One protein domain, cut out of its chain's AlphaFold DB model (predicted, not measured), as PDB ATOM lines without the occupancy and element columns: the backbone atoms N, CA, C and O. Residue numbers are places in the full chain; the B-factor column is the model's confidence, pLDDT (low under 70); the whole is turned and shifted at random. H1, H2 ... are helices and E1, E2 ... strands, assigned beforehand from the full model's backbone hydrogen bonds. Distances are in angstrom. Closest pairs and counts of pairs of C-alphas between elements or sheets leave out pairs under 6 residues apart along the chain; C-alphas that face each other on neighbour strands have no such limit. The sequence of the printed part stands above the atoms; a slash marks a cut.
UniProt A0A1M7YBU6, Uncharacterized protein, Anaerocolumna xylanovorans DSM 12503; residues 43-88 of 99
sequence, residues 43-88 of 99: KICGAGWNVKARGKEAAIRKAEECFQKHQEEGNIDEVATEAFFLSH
ATOM      1  N   LYS A  43     -26.874 -43.296 -47.508       90.50
ATOM      2  CA  LYS A  43     -27.143 -41.872 -47.769       90.50
ATOM      3  C   LYS A  43     -28.520 -41.407 -47.296       90.50
ATOM      4  O   LYS A  43     -28.713 -40.207 -47.162       90.50
ATOM      5  N   ILE A  44     -29.446 -42.335 -47.055       95.94
ATOM      6  CA  ILE A  44     -30.812 -42.025 -46.618       95.94
ATOM      7  C   ILE A  44     -30.853 -41.802 -45.113       95.94
ATOM      8  O   ILE A  44     -31.219 -40.720 -44.679       95.94
ATOM      9  N   CYS A  45     -30.415 -42.781 -44.322       96.00
ATOM     10  CA  CYS A  45     -30.542 -42.734 -42.864       96.00
ATOM     11  C   CYS A  45     -29.252 -42.348 -42.121       96.00
ATOM     12  O   CYS A  45     -29.275 -42.161 -40.909       96.00
ATOM     13  N   GLY A  46     -28.106 -42.276 -42.808       94.38
ATOM     14  CA  GLY A  46     -26.812 -41.977 -42.185       94.38
ATOM     15  C   GLY A  46     -26.201 -43.129 -41.378       94.38
ATOM     16  O   GLY A  46     -25.151 -42.949 -40.763       94.38
ATOM     17  N   ALA A  47     -26.801 -44.327 -41.384       96.19
ATOM     18  CA  ALA A  47     -26.196 -45.514 -40.776       96.19
ATOM     19  C   ALA A  47     -24.834 -45.820 -41.423       96.19
ATOM     20  O   ALA A  47     -24.699 -45.731 -42.642       96.19
ATOM     21  N   GLY A  48     -23.829 -46.172 -40.613       94.81
ATOM     22  CA  GLY A  48     -22.442 -46.336 -41.056       94.81
ATOM     23  C   GLY A  48     -21.839 -47.703 -40.728       94.81
ATOM     24  O   GLY A  48     -22.037 -48.241 -39.638       94.81
ATOM     25  N   TRP A  49     -21.039 -48.245 -41.649       96.19
ATOM     26  CA  TRP A  49     -20.311 -49.506 -41.489       96.19
ATOM     27  C   TRP A  49     -18.805 -49.313 -41.639       96.19
ATOM     28  O   TRP A  49     -18.319 -48.748 -42.617       96.19
ATOM     29  N   ASN A  50     -18.055 -49.820 -40.662       93.56
ATOM     30  CA  ASN A  50     -16.606 -49.677 -40.602       93.56
ATOM     31  C   ASN A  50     -15.899 -50.611 -41.598       93.56
ATOM     32  O   ASN A  50     -15.994 -51.838 -41.488       93.56
ATOM     33  N   VAL A  51     -15.141 -50.024 -42.526       93.62
ATOM     34  CA  VAL A  51     -14.385 -50.745 -43.562       93.62
ATOM     35  C   VAL A  51     -13.292 -51.617 -42.958       93.62
ATOM     36  O   VAL A  51     -13.111 -52.753 -43.385       93.62
ATOM     37  N   LYS A  52     -12.592 -51.146 -41.925       89.88
ATOM     38  CA  LYS A  52     -11.530 -51.919 -41.268       89.88
ATOM     39  C   LYS A  52     -12.067 -53.185 -40.595       89.88
ATOM     40  O   LYS A  52     -11.368 -54.189 -40.546       89.88
ATOM     41  N   ALA A  53     -13.293 -53.141 -40.074       88.88
ATOM     42  CA  ALA A  53     -13.901 -54.275 -39.383       88.88
ATOM     43  C   ALA A  53     -14.464 -55.344 -40.334       88.88
ATOM     44  O   ALA A  53     -14.529 -56.510 -39.956       88.88
ATOM     45  N   ARG A  54     -14.920 -54.960 -41.534       87.56
ATOM     46  CA  ARG A  54     -15.677 -55.853 -42.436       87.56
ATOM     47  C   ARG A  54     -15.055 -56.057 -43.817       87.56
ATOM     48  O   ARG A  54     -15.456 -56.974 -44.521       87.56
ATOM     49  N   GLY A  55     -14.105 -55.215 -44.206       93.69
ATOM     50  CA  GLY A  55     -13.694 -55.053 -45.595       93.69
ATOM     51  C   GLY A  55     -14.608 -54.079 -46.344       93.69
ATOM     52  O   GLY A  55     -15.779 -53.891 -46.001       93.69
ATOM     53  N   LYS A  56     -14.055 -53.440 -47.378       93.06
ATOM     54  CA  LYS A  56     -14.732 -52.378 -48.135       93.06
ATOM     55  C   LYS A  56     -15.995 -52.878 -48.831       93.06
ATOM     56  O   LYS A  56     -17.052 -52.279 -48.672       93.06
ATOM     57  N   GLU A  57     -15.906 -54.007 -49.528       96.00
ATOM     58  CA  GLU A  57     -17.032 -54.594 -50.267       96.00
ATOM     59  C   GLU A  57     -18.193 -54.977 -49.343       96.00
ATOM     60  O   GLU A  57     -19.345 -54.660 -49.622       96.00
ATOM     61  N   ALA A  58     -17.902 -55.588 -48.191       95.81
ATOM     62  CA  ALA A  58     -18.935 -55.963 -47.232       95.81
ATOM     63  C   ALA A  58     -19.587 -54.745 -46.553       95.81
ATOM     64  O   ALA A  58     -20.771 -54.795 -46.216       95.81
ATOM     65  N   ALA A  59     -18.833 -53.659 -46.340       96.56
ATOM     66  CA  ALA A  59     -19.382 -52.399 -45.841       96.56
ATOM     67  C   ALA A  59     -20.300 -51.732 -46.880       96.56
ATOM     68  O   ALA A  59     -21.384 -51.282 -46.516       96.56
ATOM     69  N   ILE A  60     -19.907 -51.740 -48.163       96.06
ATOM     70  CA  ILE A  60     -20.733 -51.254 -49.282       96.06
ATOM     71  C   ILE A  60     -22.026 -52.058 -49.387       96.06
ATOM     72  O   ILE A  60     -23.102 -51.475 -49.291       96.06
ATOM     73  N   ARG A  61     -21.931 -53.390 -49.457       97.38
ATOM     74  CA  ARG A  61     -23.107 -54.265 -49.554       97.38
ATOM     75  C   ARG A  61     -24.099 -54.017 -48.419       97.38
ATOM     76  O   ARG A  61     -25.300 -53.994 -48.634       97.38
ATOM     77  N   LYS A  62     -23.614 -53.782 -47.196       97.44
ATOM     78  CA  LYS A  62     -24.480 -53.479 -46.048       97.44
ATOM     79  C   LYS A  62     -25.173 -52.120 -46.144       97.44
ATOM     80  O   LYS A  62     -26.322 -52.010 -45.724       97.44
ATOM     81  N   ALA A  63     -24.503 -51.112 -46.697       96.50
ATOM     82  CA  ALA A  63     -25.130 -49.823 -46.967       96.50
ATOM     83  C   ALA A  63     -26.211 -49.928 -48.053       96.50
ATOM     84  O   ALA A  63     -27.266 -49.310 -47.918       96.50
ATOM     85  N   GLU A  64     -25.977 -50.750 -49.080       96.44
ATOM     86  CA  GLU A  64     -26.950 -51.043 -50.140       96.44
ATOM     87  C   GLU A  64     -28.153 -51.834 -49.615       96.44
ATOM     88  O   GLU A  64     -29.285 -51.430 -49.854       96.44
ATOM     89  N   GLU A  65     -27.930 -52.890 -48.825       97.75
ATOM     90  CA  GLU A  65     -28.998 -53.646 -48.148       97.75
ATOM     91  C   GLU A  65     -29.863 -52.723 -47.271       97.75
ATOM     92  O   GLU A  65     -31.088 -52.821 -47.264       97.75
ATOM     93  N   CYS A  66     -29.241 -51.782 -46.548       97.88
ATOM     94  CA  CYS A  66     -29.972 -50.799 -45.749       97.88
ATOM     95  C   CYS A  66     -30.820 -49.866 -46.621       97.88
ATOM     96  O   CYS A  66     -31.948 -49.547 -46.259       97.88
ATOM     97  N   PHE A  67     -30.287 -49.425 -47.763       96.06
ATOM     98  CA  PHE A  67     -31.035 -48.604 -48.709       96.06
ATOM     99  C   PHE A  67     -32.234 -49.362 -49.287       96.06
ATOM    100  O   PHE A  67     -33.342 -48.836 -49.260       96.06
ATOM    101  N   GLN A  68     -32.034 -50.602 -49.743       97.50
ATOM    102  CA  GLN A  68     -33.106 -51.452 -50.270       97.50
ATOM    103  C   GLN A  68     -34.217 -51.657 -49.245       97.50
ATOM    104  O   GLN A  68     -35.387 -51.504 -49.579       97.50
ATOM    105  N   LYS A  69     -33.862 -51.880 -47.977       98.06
ATOM    106  CA  LYS A  69     -34.846 -51.991 -46.899       98.06
ATOM    107  C   LYS A  69     -35.741 -50.747 -46.787       98.06
ATOM    108  O   LYS A  69     -36.951 -50.884 -46.663       98.06
ATOM    109  N   HIS A  70     -35.178 -49.539 -46.889       97.19
ATOM    110  CA  HIS A  70     -35.984 -48.310 -46.891       97.19
ATOM    111  C   HIS A  70     -36.901 -48.200 -48.117       97.19
ATOM    112  O   HIS A  70     -37.993 -47.638 -48.023       97.19
ATOM    113  N   GLN A  71     -36.474 -48.732 -49.269       95.00
ATOM    114  CA  GLN A  71     -37.326 -48.809 -50.457       95.00
ATOM    115  C   GLN A  71     -38.501 -49.767 -50.241       95.00
ATOM    116  O   GLN A  71     -39.634 -49.407 -50.545       95.00
ATOM    117  N   GLU A  72     -38.240 -50.954 -49.692       97.81
ATOM    118  CA  GLU A  72     -39.260 -51.971 -49.402       97.81
ATOM    119  C   GLU A  72     -40.270 -51.495 -48.351       97.81
ATOM    120  O   GLU A  72     -41.467 -51.738 -48.485       97.81
ATOM    121  N   GLU A  73     -39.804 -50.773 -47.331       97.62
ATOM    122  CA  GLU A  73     -40.653 -50.180 -46.292       97.62
ATOM    123  C   GLU A  73     -41.373 -48.904 -46.761       97.62
ATOM    124  O   GLU A  73     -42.267 -48.417 -46.071       97.62
ATOM    125  N   GLY A  74     -40.996 -48.339 -47.915       96.94
ATOM    126  CA  GLY A  74     -41.594 -47.117 -48.461       96.94
ATOM    127  C   GLY A  74     -41.351 -45.859 -47.616       96.94
ATOM    128  O   GLY A  74     -42.052 -44.865 -47.789       96.94
ATOM    129  N   ASN A  75     -40.365 -45.877 -46.713       97.31
ATOM    130  CA  ASN A  75     -40.128 -44.828 -45.711       97.31
ATOM    131  C   ASN A  75     -38.968 -43.877 -46.061       97.31
ATOM    132  O   ASN A  75     -38.518 -43.108 -45.211       97.31
ATOM    133  N   ILE A  76     -38.482 -43.905 -47.308       96.56
ATOM    134  CA  ILE A  76     -37.284 -43.162 -47.736       96.56
ATOM    135  C   ILE A  76     -37.390 -41.672 -47.409       96.56
ATOM    136  O   ILE A  76     -36.466 -41.123 -46.824       96.56
ATOM    137  N   ASP A  77     -38.492 -41.015 -47.777       96.00
ATOM    138  CA  ASP A  77     -38.612 -39.561 -47.620       96.00
ATOM    139  C   ASP A  77     -38.677 -39.126 -46.154       96.00
ATOM    140  O   ASP A  77     -38.098 -38.103 -45.789       96.00
ATOM    141  N   GLU A  78     -39.373 -39.900 -45.318       96.56
ATOM    142  CA  GLU A  78     -39.477 -39.648 -43.879       96.56
ATOM    143  C   GLU A  78     -38.100 -39.776 -43.224       96.56
ATOM    144  O   GLU A  78     -37.608 -38.825 -42.615       96.56
ATOM    145  N   VAL A  79     -37.429 -40.909 -43.453       97.44
ATOM    146  CA  VAL A  79     -36.109 -41.200 -42.884       97.44
ATOM    147  C   VAL A  79     -35.042 -40.243 -43.423       97.44
ATOM    148  O   VAL A  79     -34.192 -39.779 -42.666       97.44
ATOM    149  N   ALA A  80     -35.085 -39.904 -44.714       97.19
ATOM    150  CA  ALA A  80     -34.174 -38.933 -45.313       97.19
ATOM    151  C   ALA A  80     -34.359 -37.539 -44.704       97.19
ATOM    152  O   ALA A  80     -33.372 -36.844 -44.462       97.19
ATOM    153  N   THR A  81     -35.601 -37.137 -44.429       97.00
ATOM    154  CA  THR A  81     -35.897 -35.841 -43.813       97.00
ATOM    155  C   THR A  81     -35.400 -35.807 -42.369       97.00
ATOM    156  O   THR A  81     -34.731 -34.852 -41.969       97.00
ATOM    157  N   GLU A  82     -35.659 -36.861 -41.595       96.69
ATOM    158  CA  GLU A  82     -35.170 -36.979 -40.220       96.69
ATOM    159  C   GLU A  82     -33.636 -36.950 -40.168       96.69
ATOM    160  O   GLU A  82     -33.047 -36.141 -39.444       96.69
ATOM    161  N   ALA A  83     -32.979 -37.766 -40.996       97.06
ATOM    162  CA  ALA A  83     -31.526 -37.805 -41.086       97.06
ATOM    163  C   ALA A  83     -30.947 -36.440 -41.475       97.06
ATOM    164  O   ALA A  83     -29.934 -36.028 -40.906       97.06
ATOM    165  N   PHE A  84     -31.598 -35.705 -42.379       96.94
ATOM    166  CA  PHE A  84     -31.184 -34.356 -42.758       96.94
ATOM    167  C   PHE A  84     -31.170 -33.408 -41.562       96.94
ATOM    168  O   PHE A  84     -30.158 -32.749 -41.317       96.94
ATOM    169  N   PHE A  85     -32.244 -33.365 -40.773       96.56
ATOM    170  CA  PHE A  85     -32.305 -32.466 -39.621       96.56
ATOM    171  C   PHE A  85     -31.357 -32.884 -38.492       96.56
ATOM    172  O   PHE A  85     -30.643 -32.033 -37.962       96.56
ATOM    173  N   LEU A  86     -31.275 -34.177 -38.164       95.31
ATOM    174  CA  LEU A  86     -30.389 -34.669 -37.100       95.31
ATOM    175  C   LEU A  86     -28.905 -34.492 -37.446       95.31
ATOM    176  O   LEU A  86     -28.084 -34.169 -36.585       95.31
ATOM    177  N   SER A  87     -28.553 -34.678 -38.718       94.00
ATOM    178  CA  SER A  87     -27.173 -34.569 -39.194       94.00
ATOM    179  C   SER A  87     -26.786 -33.171 -39.672       94.00
ATOM    180  O   SER A  87     -25.669 -32.989 -40.153       94.00
ATOM    181  N   HIS A  88     -27.683 -32.187 -39.551       94.62
ATOM    182  CA  HIS A  88     -27.483 -30.831 -40.072       94.62
ATOM    183  C   HIS A  88     -27.118 -30.821 -41.572       94.62
ATOM    184  O   HIS A  88     -26.270 -30.050 -42.021       94.62
TER     185      HIS A  88
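AT A GLANCE: This is residues 43 to 88 of the 99 residues of an uncharacterized protein of Anaerocolumna xylanovorans DSM 12503 (UniProt A0A1M7YBU6). The strand E1 leads through the short helix H1 into the long helix H2, which comes back beside E1, and H3 meets the far end of H2 at a corner, making a flat V. The 46 printed residues hold E1, H1, H2 and H3 in that order, mostly helix; E1 pairs with no named strand. The whole is only just loose, close to compact, with a radius of gyration of the C-alphas of 11.5 A and spans of 30 by 25 by 9 A.

IN THESE COORDINATES: E1, residues 48 to 50, begins at C-alpha (-22.442, -46.336, -41.056). H1 is residues 51 to 54. H2, residues 56 to 72, is 24.6 A long. H3, residues 76 to 86, 15.3 A, ends at (-30.389, -34.669, -37.100).

HOW THE PARTS SIT: The closest C-alphas of E1 and H2, Trp 49 and Ala 59, are 5.3 A apart. H1 and H2 are close but not clearly touching, closest at C-alphas 51 and 59, 5.7 A. So are H2 and H3, at C-alphas 70 and 76, 5.4 A, with a steep tilt of 63 degrees, opposite ways. H3 is apart from E1 and H1. In H2 and H3 every O i to N i+4 pair is within hydrogen-bond range; H1 is too short for one.

THE WHOLE: The farthest C-alphas, Lys 52 and Gly 74, are 31.3 A apart. The printed part has no cut, its three links are tight, and no printed residue is under pLDDT 70.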